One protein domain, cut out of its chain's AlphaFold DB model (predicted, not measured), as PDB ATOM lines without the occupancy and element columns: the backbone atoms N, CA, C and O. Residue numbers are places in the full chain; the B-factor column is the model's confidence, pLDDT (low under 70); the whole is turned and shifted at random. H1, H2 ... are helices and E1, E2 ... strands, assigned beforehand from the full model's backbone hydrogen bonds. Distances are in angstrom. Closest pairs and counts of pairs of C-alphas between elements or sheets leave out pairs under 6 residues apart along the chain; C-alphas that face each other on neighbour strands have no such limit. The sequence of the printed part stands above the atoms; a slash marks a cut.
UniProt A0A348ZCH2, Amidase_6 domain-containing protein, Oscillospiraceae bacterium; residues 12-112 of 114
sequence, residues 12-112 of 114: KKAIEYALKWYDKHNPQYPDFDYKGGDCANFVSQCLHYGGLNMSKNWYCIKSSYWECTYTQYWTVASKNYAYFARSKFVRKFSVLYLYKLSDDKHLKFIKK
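What this domain is: This is residues 12 to 112 of the 114 residues of the protein "Amidase_6 domain-containing protein" of Oscillospiraceae bacterium (UniProt A0A348ZCH2). A small body of short helices and long loops trails a long, free tail. In the body, helix H2 lies near the middle with H1 packed across it, the tiny strand hairpin E1 and E2 and the short helix H3 lie on another side of H2, and H4 makes a corner with H3. Residues 93 to 112 stick out from this body, and of these residues 107 to 110 belong to the short H5. The printed part has 101 residues, with five named helices and two named strands in the order H1, H2, E1, E2, H3, H4, H5; the sheet, E1 - E2, is antiparallel, the class is mostly helix, and under half of the residues are in named elements. The whole is loose, with a radius of gyration of the C-alphas of 17.0 A, and elongated, spanning 51 by 33 by 28 A.

How they stand to each other: Strands E1, residues 60 to 62, and E2, residues 68 to 70, form an antiparallel hairpin at 164 degrees between their directions. N 61 and O 69 are 2.9 A apart and N 69 and O 61 are 3.0 A apart, both within hydrogen-bond range. The closest C-alphas of E1 and H2, residues 39 to 49, are those of Cys 60 and Asn 41, 7.3 A apart. H1, residues 12 to 21, touches H2 and forms a helical hairpin with it, at a steep tilt of 45 degrees, opposite ways; their closest C-alphas, of Ala 14 and Cys 46, are 4.6 A apart. H2 and H3, residues 72 to 75, are close but not clearly touching, the closest C-alphas, of Ala 40 and Thr 75, being 7.3 A apart. H3 and H4, residues 77 to 86, touch only at the corner by their link, with the closest C-alphas, of Tyr 73 and Asn 80, 4.5 A apart. H2 and H4 are apart, and H5, residues 107 to 110, touches no helix. In H1, H2 and H4 every O i to N i+4 pair is within hydrogen-bond range; H3 and H5 are too short for such a pair.

Where its parts are: E1 measures 7.0 A and E2 6.5 A from first to last C-alpha. H2 measures 15.6 A, H1 and H4 14.3 A each, H3 5.1 A and H5 5.2 A. H1 begins at C-alpha 12, (236.496, 233.730, 122.252); H2 begins at C-alpha 39, (248.839, 218.852, 124.606); H5 ends at C-alpha 110, (273.951, 234.748, 122.688).

The domain as a whole: The C-alphas farthest apart, of Ser 64 and Lys 112, are 54.1 A apart. Without residues 93 to 112 the body spans 35 by 28 by 19 A. The printed part has no cut. The links from H1 to H2 and from H4 to H5 are long, with 17 and 20 residues. Mean pLDDT of the printed part is 82.3; residues 65 to 66 and 92 to 112 are under 70.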
ATOM      1  N   LYS A  12     237.029 233.608 120.885       96.62
ATOM      2  CA  LYS A  12     236.496 233.730 122.252       96.62
ATOM      3  C   LYS A  12     236.027 232.383 122.791       96.62
ATOM      4  O   LYS A  12     236.363 232.041 123.914       96.62
ATOM      5  N   LYS A  13     235.359 231.575 121.961       97.19
ATOM      6  CA  LYS A  13     234.930 230.222 122.352       97.19
ATOM      7  C   LYS A  13     236.107 229.282 122.604       97.19
ATOM      8  O   LYS A  13     236.039 228.456 123.505       97.19
ATOM      9  N   ALA A  14     237.185 229.412 121.828       97.12
ATOM     10  CA  ALA A  14     238.406 228.646 122.069       97.12
ATOM     11  C   ALA A  14     239.059 229.039 123.406       97.12
ATOM     12  O   ALA A  14     239.493 228.165 124.149       97.12
ATOM     13  N   ILE A  15     239.080 230.336 123.735       97.75
ATOM     14  CA  ILE A  15     239.591 230.849 125.017       97.75
ATOM     15  C   ILE A  15     238.721 230.370 126.183       97.75
ATOM     16  O   ILE A  15     239.250 229.837 127.148       97.75
ATOM     17  N   GLU A  16     237.398 230.518 126.088       98.19
ATOM     18  CA  GLU A  16     236.450 230.037 127.104       98.19
ATOM     19  C   GLU A  16     236.616 228.537 127.356       98.19
ATOM     20  O   GLU A  16     236.602 228.086 128.501       98.19
ATOM     21  N   TYR A  17     236.821 227.761 126.289       98.06
ATOM     22  CA  TYR A  17     237.101 226.341 126.407       98.06
ATOM     23  C   TYR A  17     238.428 226.074 127.118       98.06
ATOM     24  O   TYR A  17     238.466 225.272 128.049       98.06
ATOM     25  N   ALA A  18     239.498 226.762 126.711       98.00
ATOM     26  CA  ALA A  18     240.811 226.605 127.319       98.00
ATOM     27  C   ALA A  18     240.770 226.934 128.817       98.00
ATOM     28  O   ALA A  18     241.209 226.131 129.628       98.00
ATOM     29  N   LEU A  19     240.155 228.056 129.201       98.00
ATOM     30  CA  LEU A  19     239.998 228.455 130.604       98.00
ATOM     31  C   LEU A  19     239.193 227.445 131.430       98.00
ATOM     32  O   LEU A  19     239.405 227.334 132.631       98.00
ATOM     33  N   LYS A  20     238.275 226.707 130.804       97.69
ATOM     34  CA  LYS A  20     237.464 225.693 131.482       97.69
ATOM     35  C   LYS A  20     238.203 224.372 131.717       97.69
ATOM     36  O   LYS A  20     237.850 223.662 132.660       97.69
ATOM     37  N   TRP A  21     239.130 224.011 130.832       97.19
ATOM     38  CA  TRP A  21     239.705 222.661 130.754       97.19
ATOM     39  C   TRP A  21     241.237 222.626 130.851       97.19
ATOM     40  O   TRP A  21     241.817 221.559 130.715       97.19
ATOM     41  N   TYR A  22     241.919 223.754 131.068       94.94
ATOM     42  CA  TYR A  22     243.387 223.757 131.147       94.94
ATOM     43  C   TYR A  22     243.938 222.930 132.322       94.94
ATOM     44  O   TYR A  22     245.084 222.493 132.256       94.94
ATOM     45  N   ASP A  23     243.156 222.745 133.390       94.19
ATOM     46  CA  ASP A  23     243.550 222.076 134.635       94.19
ATOM     47  C   ASP A  23     242.913 220.691 134.827       94.19
ATOM     48  O   ASP A  23     243.155 220.038 135.842       94.19
ATOM     49  N   LYS A  24     242.085 220.227 133.880       93.12
ATOM     50  CA  LYS A  24     241.385 218.937 133.974       93.12
ATOM     51  C   LYS A  24     240.949 218.393 132.617       93.12
ATOM     52  O   LYS A  24     240.689 219.139 131.680       93.12
ATOM     53  N   HIS A  25     240.741 217.083 132.549       90.75
ATOM     54  CA  HIS A  25     240.352 216.399 131.317       90.75
ATOM     55  C   HIS A  25     238.869 216.544 130.974       90.75
ATOM     56  O   HIS A  25     237.995 216.335 131.820       90.75
ATOM     57  N   ASN A  26     238.576 216.805 129.697       93.75
ATOM     58  CA  ASN A  26     237.221 216.682 129.173       93.75
ATOM     59  C   ASN A  26     236.903 215.209 128.845       93.75
ATOM     60  O   ASN A  26     237.468 214.673 127.889       93.75
ATOM     61  N   PRO A  27     235.945 214.560 129.539       91.56
ATOM     62  CA  PRO A  27     235.649 213.136 129.352       91.56
ATOM     63  C   PRO A  27     235.101 212.776 127.960       91.56
ATOM     64  O   PRO A  27     235.069 211.592 127.607       91.56
ATOM     65  N   GLN A  28     234.680 213.770 127.167       90.75
ATOM     66  CA  GLN A  28     234.263 213.591 125.771       90.75
ATOM     67  C   GLN A  28     235.430 213.264 124.830       90.75
ATOM     68  O   GLN A  28     235.202 212.758 123.733       90.75
ATOM     69  N   TYR A  29     236.665 213.541 125.248       92.25
ATOM     70  CA  TYR A  29     237.873 213.294 124.470       92.25
ATOM     71  C   TYR A  29     238.694 212.159 125.095       92.25
ATOM     72  O   TYR A  29     238.476 211.800 126.259       92.25
ATOM     73  N   PRO A  30     239.584 211.516 124.319       91.50
ATOM     74  CA  PRO A  30     240.518 210.552 124.882       91.50
ATOM     75  C   PRO A  30     241.491 211.231 125.846       91.50
ATOM     76  O   PRO A  30     241.763 212.418 125.698       91.50
ATOM     77  N   ASP A  31     242.020 210.450 126.780       90.81
ATOM     78  CA  ASP A  31     243.082 210.851 127.703       90.81
ATOM     79  C   ASP A  31     244.425 210.306 127.183       90.81
ATOM     80  O   ASP A  31     244.547 209.114 126.865       90.81
ATOM     81  N   PHE A  32     245.408 211.197 127.034       90.25
ATOM     82  CA  PHE A  32     246.748 210.888 126.540       90.25
ATOM     83  C   PHE A  32     247.854 211.089 127.588       90.25
ATOM     84  O   PHE A  32     249.031 211.012 127.222       90.25
ATOM     85  N   ASP A  33     247.534 211.282 128.870       88.12
ATOM     86  CA  ASP A  33     248.542 211.503 129.919       88.12
ATOM     87  C   ASP A  33     249.581 210.371 129.956       88.12
ATOM     88  O   ASP A  33     250.790 210.609 129.970       88.12
ATOM     89  N   TYR A  34     249.130 209.122 129.814       85.81
ATOM     90  CA  TYR A  34     250.002 207.941 129.770       85.81
ATOM     91  C   TYR A  34     250.673 207.693 128.404       85.81
ATOM     92  O   TYR A  34     251.427 206.733 128.251       85.81
ATOM     93  N   LYS A  35     250.398 208.523 127.389       83.25
ATOM     94  CA  LYS A  35     250.854 208.360 125.991       83.25
ATOM     95  C   LYS A  35     251.793 209.482 125.526       83.25
ATOM     96  O   LYS A  35     251.946 209.697 124.326       83.25
ATOM     97  N   GLY A  36     252.435 210.180 126.463       84.38
ATOM     98  CA  GLY A  36     253.368 211.276 126.173       84.38
ATOM     99  C   GLY A  36     252.761 212.678 126.296       84.38
ATOM    100  O   GLY A  36     253.441 213.649 125.970       84.38
ATOM    101  N   GLY A  37     251.522 212.782 126.793       87.12
ATOM    102  CA  GLY A  37     250.863 214.032 127.167       87.12
ATOM    103  C   GLY A  37     249.685 214.425 126.271       87.12
ATOM    104  O   GLY A  37     249.605 214.060 125.098       87.12
ATOM    105  N   ASP A  38     248.778 215.230 126.829       91.75
ATOM    106  CA  ASP A  38     247.505 215.608 126.198       91.75
ATOM    107  C   ASP A  38     247.566 216.881 125.333       91.75
ATOM    108  O   ASP A  38     246.568 217.320 124.770       91.75
ATOM    109  N   CYS A  39     248.737 217.500 125.169       92.31
ATOM    110  CA  CYS A  39     248.839 218.852 124.606       92.31
ATOM    111  C   CYS A  39     248.209 219.002 123.204       92.31
ATOM    112  O   CYS A  39     247.461 219.950 122.954       92.31
ATOM    113  N   ALA A  40     248.456 218.057 122.291       93.06
ATOM    114  CA  ALA A  40     247.865 218.069 120.950       93.06
ATOM    115  C   ALA A  40     246.343 217.846 120.987       93.06
ATOM    116  O   ALA A  40     245.601 218.452 120.208       93.06
ATOM    117  N   ASN A  41     245.879 217.013 121.919       94.62
ATOM    118  CA  ASN A  41     244.470 216.730 122.127       94.62
ATOM    119  C   ASN A  41     243.738 217.938 122.688       94.62
ATOM    120  O   ASN A  41     242.829 218.427 122.014       94.62
ATOM    121  N   PHE A  42     244.207 218.505 123.794       96.12
ATOM    122  CA  PHE A  42     243.689 219.742 124.364       96.12
ATOM    123  C   PHE A  42     243.605 220.881 123.334       96.12
ATOM    124  O   PHE A  42     242.547 221.487 123.150       96.12
ATOM    125  N   VAL A  43     244.672 221.138 122.565       95.81
ATOM    126  CA  VAL A  43     244.644 222.184 121.525       95.81
ATOM    127  C   VAL A  43     243.606 221.869 120.443       95.81
ATOM    128  O   VAL A  43     242.892 222.767 119.991       95.81
ATOM    129  N   SER A  44     243.470 220.604 120.037       95.25
ATOM    130  CA  SER A  44     242.456 220.220 119.051       95.25
ATOM    131  C   SER A  44     241.022 220.423 119.557       95.25
ATOM    132  O   SER A  44     240.149 220.805 118.773       95.25
ATOM    133  N   GLN A  45     240.794 220.271 120.866       96.38
ATOM    134  CA  GLN A  45     239.520 220.566 121.521       96.38
ATOM    135  C   GLN A  45     239.216 222.071 121.501       96.38
ATOM    136  O   GLN A  45     238.132 222.477 121.076       96.38
ATOM    137  N   CYS A  46     240.192 222.912 121.858       97.19
ATOM    138  CA  CYS A  46     240.071 224.371 121.780       97.19
ATOM    139  C   CYS A  46     239.711 224.836 120.361       97.19
ATOM    140  O   CYS A  46     238.814 225.662 120.178       97.19
ATOM    141  N   LEU A  47     240.365 224.268 119.341       95.12
ATOM    142  CA  LEU A  47     240.069 224.559 117.936       95.12
ATOM    143  C   LEU A  47     238.644 224.135 117.554       95.12
ATOM    144  O   LEU A  47     237.927 224.918 116.923       95.12
ATOM    145  N   HIS A  48     238.215 222.940 117.973       94.81
ATOM    146  CA  HIS A  48     236.868 222.431 117.719       94.81
ATOM    147  C   HIS A  48     235.786 223.343 118.301       94.81
ATOM    148  O   HIS A  48     234.898 223.789 117.572       94.81
ATOM    149  N   TYR A  49     235.903 223.700 119.580       95.44
ATOM    150  CA  TYR A  49     234.959 224.594 120.254       95.44
ATOM    151  C   TYR A  49     235.047 226.041 119.750       95.44
ATOM    152  O   TYR A  49     234.043 226.758 119.728       95.44
ATOM    153  N   GLY A  50     236.207 226.444 119.228       95.19
ATOM    154  CA  GLY A  50     236.381 227.658 118.433       95.19
ATOM    155  C   GLY A  50     235.664 227.631 117.077       95.19
ATOM    156  O   GLY A  50     235.598 228.657 116.410       95.19
ATOM    157  N   GLY A  51     235.091 226.505 116.647       92.31
ATOM    158  CA  GLY A  51     234.357 226.369 115.385       92.31
ATOM    159  C   GLY A  51     235.174 225.773 114.237       92.31
ATOM    160  O   GLY A  51     234.693 225.730 113.102       92.31
ATOM    161  N   LEU A  52     236.394 225.300 114.503       91.94
ATOM    162  CA  LEU A  52     237.197 224.530 113.556       91.94
ATOM    163  C   LEU A  52     236.915 223.039 113.754       91.94
ATOM    164  O   LEU A  52     237.602 222.338 114.493       91.94
ATOM    165  N   ASN A  53     235.876 222.545 113.086       91.12
ATOM    166  CA  ASN A  53     235.512 221.135 113.171       91.12
ATOM    167  C   ASN A  53     236.629 220.224 112.652       91.12
ATOM    168  O   ASN A  53     237.207 220.477 111.590       91.12
ATOM    169  N   MET A  54     236.866 219.127 113.378       90.38
ATOM    170  CA  MET A  54     237.672 218.018 112.882       90.38
ATOM    171  C   MET A  54     237.110 217.504 111.549       90.38
ATOM    172  O   MET A  54     235.922 217.636 111.249       90.38
ATOM    173  N   SER A  55     237.980 216.937 110.721       90.12
ATOM    174  CA  SER A  55     237.640 216.449 109.381       90.12
ATOM    175  C   SER A  55     238.065 214.998 109.213       90.12
ATOM    176  O   SER A  55     238.873 214.507 109.989       90.12
ATOM    177  N   LYS A  56     237.643 214.348 108.120       89.06
ATOM    178  CA  LYS A  56     238.083 212.984 107.771       89.06
ATOM    179  C   LYS A  56     239.611 212.800 107.783       89.06
ATOM    180  O   LYS A  56     240.086 211.708 108.059       89.06
ATOM    181  N   ASN A  57     240.381 213.848 107.486       90.44
ATOM    182  CA  ASN A  57     241.841 213.757 107.411       90.44
ATOM    183  C   ASN A  57     242.541 214.212 108.695       90.44
ATOM    184  O   ASN A  57     243.658 213.779 108.935       90.44
ATOM    185  N   TRP A  58     241.912 215.063 109.508       93.88
ATOM    186  CA  TRP A  58     242.478 215.642 110.732       93.88
ATOM    187  C   TRP A  58     241.468 215.464 111.860       93.88
ATOM    188  O   TRP A  58     240.511 216.239 111.950       93.88
ATOM    189  N   TYR A  59     241.643 214.409 112.655       93.38
ATOM    190  CA  TYR A  59     240.768 214.093 113.777       93.38
ATOM    191  C   TYR A  59     241.499 213.295 114.855       93.38
ATOM    192  O   TYR A  59     242.479 212.598 114.575       93.38
ATOM    193  N   CYS A  60     240.955 213.381 116.064       93.19
ATOM    194  CA  CYS A  60     241.183 212.463 117.164       93.19
ATOM    195  C   CYS A  60     239.855 212.284 117.890       93.19
ATOM    196  O   CYS A  60     239.247 213.259 118.330       93.19
ATOM    197  N   ILE A  61     239.374 211.049 117.931       89.19
ATOM    198  CA  ILE A  61     238.084 210.704 118.518       89.19
ATOM    199  C   ILE A  61     238.263 209.587 119.533       89.19
ATOM    200  O   ILE A  61     239.116 208.706 119.388       89.19
ATOM    201  N   LYS A  62     237.430 209.642 120.567       87.12
ATOM    202  CA  LYS A  62     237.294 208.582 121.555       87.12
ATOM    203  C   LYS A  62     236.425 207.481 120.960       87.12
ATOM    204  O   LYS A  62     235.259 207.726 120.665       87.12
ATOM    205  N   SER A  63     237.011 206.307 120.757       82.50
ATOM    206  CA  SER A  63     236.319 205.135 120.206       82.50
ATOM    207  C   SER A  63     235.818 204.226 121.332       82.50
ATOM    208  O   SER A  63     234.751 203.634 121.218       82.50
ATOM    209  N   SER A  64     236.537 204.187 122.459       77.12
ATOM    210  CA  SER A  64     236.108 203.592 123.730       77.12
ATOM    211  C   SER A  64     236.857 204.247 124.906       77.12
ATOM    212  O   SER A  64     237.535 205.259 124.725       77.12
ATOM    213  N   TYR A  65     236.733 203.717 126.130       65.38
ATOM    214  CA  TYR A  65     237.449 204.259 127.298       65.38
ATOM    215  C   TYR A  65     238.979 204.174 127.141       65.38
ATOM    216  O   TYR A  65     239.681 205.096 127.544       65.38
ATOM    217  N   TRP A  66     239.478 203.108 126.507       66.81
ATOM    218  CA  TRP A  66     240.913 202.843 126.325       66.81
ATOM    219  C   TRP A  66     241.394 203.049 124.884       66.81
ATOM    220  O   TRP A  66     242.599 203.156 124.632       66.81
ATOM    221  N   GLU A  67     240.465 203.131 123.931       76.00
ATOM    222  CA  GLU A  67     240.779 203.236 122.512       76.00
ATOM    223  C   GLU A  67     240.432 204.609 121.949       76.00
ATOM    224  O   GLU A  67     239.341 205.158 122.125       76.00
ATOM    225  N   CYS A  68     241.377 205.141 121.189       85.62
ATOM    226  CA  CYS A  68     241.235 206.379 120.455       85.62
ATOM    227  C   CYS A  68     241.654 206.149 119.011       85.62
ATOM    228  O   CYS A  68     242.660 205.491 118.744       85.62
ATOM    229  N   THR A  69     240.910 206.731 118.080       90.69
ATOM    230  CA  THR A  69     241.270 206.720 116.665       90.69
ATOM    231  C   THR A  69     241.687 208.126 116.262       90.69
ATOM    232  O   THR A  69     240.950 209.090 116.467       90.69
ATOM    233  N   TYR A  70     242.879 208.255 115.686       93.25
ATOM    234  CA  TYR A  70     243.442 209.529 115.251       93.25
ATOM    235  C   TYR A  70     244.266 209.362 113.976       93.25
ATOM    236  O   TYR A  70     244.706 208.264 113.635       93.25
ATOM    237  N   THR A  71     244.485 210.458 113.251       94.88
ATOM    238  CA  THR A  71     245.245 210.434 111.992       94.88
ATOM    239  C   THR A  71     246.674 210.930 112.152       94.88
ATOM    240  O   THR A  71     246.995 211.715 113.044       94.88
ATOM    241  N   GLN A  72     247.526 210.572 111.186       94.75
ATOM    242  CA  GLN A  72     248.871 211.140 111.058       94.75
ATOM    243  C   GLN A  72     248.866 212.670 110.930       94.75
ATOM    244  O   GLN A  72     249.787 213.324 111.404       94.75
ATOM    245  N   TYR A  73     247.832 213.261 110.325       94.00
ATOM    246  CA  TYR A  73     247.710 214.716 110.225       94.00
ATOM    247  C   TYR A  73     247.356 215.367 111.563       94.00
ATOM    248  O   TYR A  73     247.640 216.545 111.740       94.00
ATOM    249  N   TRP A  74     246.756 214.632 112.499       94.75
ATOM    250  CA  TRP A  74     246.532 215.119 113.857       94.75
ATOM    251  C   TRP A  74     247.786 214.936 114.731       94.75
ATOM    252  O   TRP A  74     248.201 215.899 115.366       94.75
ATOM    253  N   THR A  75     248.444 213.768 114.685       92.44
ATOM    254  CA  THR A  75     249.556 213.416 115.601       92.44
ATOM    255  C   THR A  75     250.955 213.874 115.146       92.44
ATOM    256  O   THR A  75     251.785 214.209 115.984       92.44
ATOM    257  N   VAL A  76     251.249 213.945 113.838       92.12
ATOM    258  CA  VAL A  76     252.601 214.278 113.336       92.12
ATOM    259  C   VAL A  76     252.693 215.754 112.956       92.12
ATOM    260  O   VAL A  76     252.024 216.189 112.020       92.12
ATOM    261  N   ALA A  77     253.588 216.511 113.599       89.81
ATOM    262  CA  ALA A  77     253.734 217.960 113.402       89.81
ATOM    263  C   ALA A  77     253.893 218.384 111.926       89.81
ATOM    264  O   ALA A  77     253.193 219.280 111.457       89.81
ATOM    265  N   SER A  78     254.754 217.708 111.157       90.56
ATOM    266  CA  SER A  78     254.972 218.028 109.735       90.56
ATOM    267  C   SER A  78     253.726 217.786 108.873       90.56
ATOM    268  O   SER A  78     253.410 218.573 107.978       90.56
ATOM    269  N   LYS A  79     252.969 216.721 109.163       93.50
ATOM    270  CA  LYS A  79     251.707 216.413 108.479       93.50
ATOM    271  C   LYS A  79     250.599 217.369 108.916       93.50
ATOM    272  O   LYS A  79     249.839 217.818 108.062       93.50
ATOM    273  N   ASN A  80     250.539 217.723 110.198       93.31
ATOM    274  CA  ASN A  80     249.616 218.707 110.758       93.31
ATOM    275  C   ASN A  80     249.790 220.069 110.074       93.31
ATOM    276  O   ASN A  80     248.837 220.594 109.494       93.31
ATOM    277  N   TYR A  81     251.031 220.555 109.987       90.62
ATOM    278  CA  TYR A  81     251.374 221.747 109.214       90.62
ATOM    279  C   TYR A  81     250.905 221.640 107.756       90.62
ATOM    280  O   TYR A  81     250.182 222.508 107.265       90.62
ATOM    281  N   ALA A  82     251.244 220.543 107.068       90.25
ATOM    282  CA  ALA A  82     250.841 220.335 105.679       90.25
ATOM    283  C   ALA A  82     249.313 220.278 105.499       90.25
ATOM    284  O   ALA A  82     248.807 220.674 104.449       90.25
ATOM    285  N   TYR A  83     248.564 219.766 106.478       91.56
ATOM    286  CA  TYR A  83     247.101 219.779 106.468       91.56
ATOM    287  C   TYR A  83     246.568 221.209 106.574       91.56
ATOM    288  O   TYR A  83     245.820 221.642 105.695       91.56
ATOM    289  N   PHE A  84     246.991 221.967 107.589       89.56
ATOM    290  CA  PHE A  84     246.496 223.325 107.810       89.56
ATOM    291  C   PHE A  84     246.897 224.293 106.695       89.56
ATOM    292  O   PHE A  84     246.043 225.055 106.242       89.56
ATOM    293  N   ALA A  85     248.125 224.199 106.176       88.12
ATOM    294  CA  ALA A  85     248.603 225.005 105.049       88.12
ATOM    295  C   ALA A  85     247.780 224.801 103.762       88.12
ATOM    296  O   ALA A  85     247.613 225.724 102.962       88.12
ATOM    297  N   ARG A  86     247.238 223.592 103.558       87.00
ATOM    298  CA  ARG A  86     246.360 223.262 102.419       87.00
ATOM    299  C   ARG A  86     244.877 223.473 102.720       87.00
ATOM    300  O   ARG A  86     244.062 223.444 101.801       87.00
ATOM    301  N   SER A  87     244.518 223.663 103.985       85.69
ATOM    302  CA  SER A  87     243.136 223.848 104.410       85.69
ATOM    303  C   SER A  87     242.619 225.251 104.076       85.69
ATOM    304  O   SER A  87     243.374 226.192 103.849       85.69
ATOM    305  N   LYS A  88     241.295 225.409 104.129       83.88
ATOM    306  CA  LYS A  88     240.630 226.721 104.103       83.88
ATOM    307  C   LYS A  88     240.653 227.450 105.456       83.88
ATOM    308  O   LYS A  88     240.089 228.535 105.554       83.88
ATOM    309  N   PHE A  89     241.213 226.832 106.504       80.12
ATOM    310  CA  PHE A  89     241.198 227.370 107.868       80.12
ATOM    311  C   PHE A  89     242.287 228.415 108.099       80.12
ATOM    312  O   PHE A  89     242.067 229.377 108.829       80.12
ATOM    313  N   VAL A  90     243.442 228.249 107.454       78.62
ATOM    314  CA  VAL A  90     244.540 229.213 107.514       78.62
ATOM    315  C   VAL A  90     244.450 230.121 106.296       78.62
ATOM    316  O   VAL A  90     244.398 229.654 105.156       78.62
ATOM    317  N   ARG A  91     244.426 231.440 106.522       73.12
ATOM    318  CA  ARG A  91     244.529 232.406 105.426       73.12
ATOM    319  C   ARG A  91     245.889 232.213 104.764       73.12
ATOM    320  O   ARG A  91     246.914 232.420 105.408       73.12
ATOM    321  N   LYS A  92     245.891 231.855 103.481       67.19
ATOM    322  CA  LYS A  92     247.109 231.843 102.668       67.19
ATOM    323  C   LYS A  92     247.624 233.278 102.597       67.19
ATOM    324  O   LYS A  92     247.023 234.119 101.936       67.19
ATOM    325  N   PHE A  93     248.672 233.573 103.350       59.41
ATOM    326  CA  PHE A  93     249.405 234.816 103.189       59.41
ATOM    327  C   PHE A  93     250.369 234.609 102.019       59.41
ATOM    328  O   PHE A  93     251.057 233.592 101.969       59.41
ATOM    329  N   SER A  94     250.405 235.540 101.066       54.78
ATOM    330  CA  SER A  94     251.313 235.491  99.909       54.78
ATOM    331  C   SER A  94     252.787 235.663 100.287       54.78
ATOM    332  O   SER A  94     253.654 235.537  99.431       54.78
ATOM    333  N   VAL A  95     253.098 235.888 101.563       48.09
ATOM    334  CA  VAL A  95     254.468 235.944 102.063       48.09
ATOM    335  C   VAL A  95     254.551 235.086 103.318       48.09
ATOM    336  O   VAL A  95     254.304 235.538 104.435       48.09
ATOM    337  N   LEU A  96     254.883 233.809 103.124       46.97
ATOM    338  CA  LEU A  96     255.569 233.041 104.151       46.97
ATOM    339  C   LEU A  96     256.925 233.727 104.344       46.97
ATOM    340  O   LEU A  96     257.890 233.397 103.658       46.97
ATOM    341  N   TYR A  97     257.018 234.668 105.284       41.97
ATOM    342  CA  TYR A  97     258.273 234.830 106.003       41.97
ATOM    343  C   TYR A  97     258.457 233.518 106.762       41.97
ATOM    344  O   TYR A  97     258.070 233.378 107.920       41.97
ATOM    345  N   LEU A  98     258.989 232.511 106.064       44.75
ATOM    346  CA  LEU A  98     259.796 231.506 106.716       44.75
ATOM    347  C   LEU A  98     260.783 232.342 107.518       44.75
ATOM    348  O   LEU A  98     261.586 233.061 106.926       44.75
ATOM    349  N   TYR A  99     260.656 232.328 108.844       43.22
ATOM    350  CA  TYR A  99     261.779 232.656 109.698       43.22
ATOM    351  C   TYR A  99     262.886 231.730 109.216       43.22
ATOM    352  O   TYR A  99     262.920 230.541 109.533       43.22
ATOM    353  N   LYS A 100     263.726 232.254 108.324       42.09
ATOM    354  CA  LYS A 100     264.964 231.625 107.938       42.09
ATOM    355  C   LYS A 100     265.678 231.523 109.275       42.09
ATOM    356  O   LYS A 100     266.017 232.538 109.870       42.09
ATOM    357  N   LEU A 101     265.864 230.308 109.782       48.47
ATOM    358  CA  LEU A 101     266.680 230.066 110.977       48.47
ATOM    359  C   LEU A 101     268.124 230.592 110.794       48.47
ATOM    360  O   LEU A 101     268.896 230.596 111.744       48.47
ATOM    361  N   SER A 102     268.470 231.065 109.589       51.16
ATOM    362  CA  SER A 102     269.681 231.807 109.249       51.16
ATOM    363  C   SER A 102     269.626 233.321 109.507       51.16
ATOM    364  O   SER A 102     270.649 233.972 109.342       51.16
ATOM    365  N   ASP A 103     268.479 233.919 109.854       52.19
ATOM    366  CA  ASP A 103     268.404 235.358 110.138       52.19
ATOM    367  C   ASP A 103     268.895 235.630 111.570       52.19
ATOM    368  O   ASP A 103     268.160 235.683 112.556       52.19
ATOM    369  N   ASP A 104     270.217 235.778 111.613       54.56
ATOM    370  CA  ASP A 104     271.213 236.044 112.658       54.56
ATOM    371  C   ASP A 104     270.913 237.184 113.673       54.56
ATOM    372  O   ASP A 104     271.826 237.802 114.227       54.56
ATOM    373  N   LYS A 105     269.648 237.521 113.965       54.38
ATOM    374  CA  LYS A 105     269.313 238.474 115.045       54.38
ATOM    375  C   LYS A 105     269.379 237.835 116.434       54.38
ATOM    376  O   LYS A 105     269.818 238.498 117.371       54.38
ATOM    377  N   HIS A 106     269.021 236.558 116.574       51.16
ATOM    378  CA  HIS A 106     269.065 235.857 117.867       51.16
ATOM    379  C   HIS A 106     270.482 235.420 118.280       51.16
ATOM    380  O   HIS A 106     270.826 235.475 119.459       51.16
ATOM    381  N   LEU A 107     271.354 235.078 117.325       51.72
ATOM    382  CA  LEU A 107     272.751 234.704 117.596       51.72
ATOM    383  C   LEU A 107     273.597 235.879 118.119       51.72
ATOM    384  O   LEU A 107     274.533 235.670 118.893       51.72
ATOM    385  N   LYS A 108     273.234 237.124 117.778       53.38
ATOM    386  CA  LYS A 108     273.864 238.330 118.344       53.38
ATOM    387  C   LYS A 108     273.594 238.503 119.840       53.38
ATOM    388  O   LYS A 108     274.424 239.092 120.519       53.38
ATOM    389  N   PHE A 109     272.478 237.986 120.357       50.47
ATOM    390  CA  PHE A 109     272.161 238.054 121.787       50.47
ATOM    391  C   PHE A 109     272.988 237.037 122.590       50.47
ATOM    392  O   PHE A 109     273.535 237.371 123.633       50.47
ATOM    393  N   ILE A 110     273.176 235.828 122.050       48.78
ATOM    394  CA  ILE A 110     273.951 234.748 122.688       48.78
ATOM    395  C   ILE A 110     275.458 235.055 122.689       48.78
ATOM    396  O   ILE A 110     276.145 234.781 123.668       48.78
ATOM    397  N   LYS A 111     275.985 235.684 121.629       51.44
ATOM    398  CA  LYS A 111     277.400 236.104 121.568       51.44
ATOM    399  C   LYS A 111     277.743 237.304 122.461       51.44
ATOM    400  O   LYS A 111     278.918 237.611 122.597       51.44
ATOM    401  N   LYS A 112     276.751 237.979 123.052       49.97
ATOM    402  CA  LYS A 112     276.944 239.142 123.938       49.97
ATOM    403  C   LYS A 112     276.985 238.773 125.430       49.97
ATOM    404  O   LYS A 112     277.128 239.661 126.260       49.97
TER     405      LYS A 112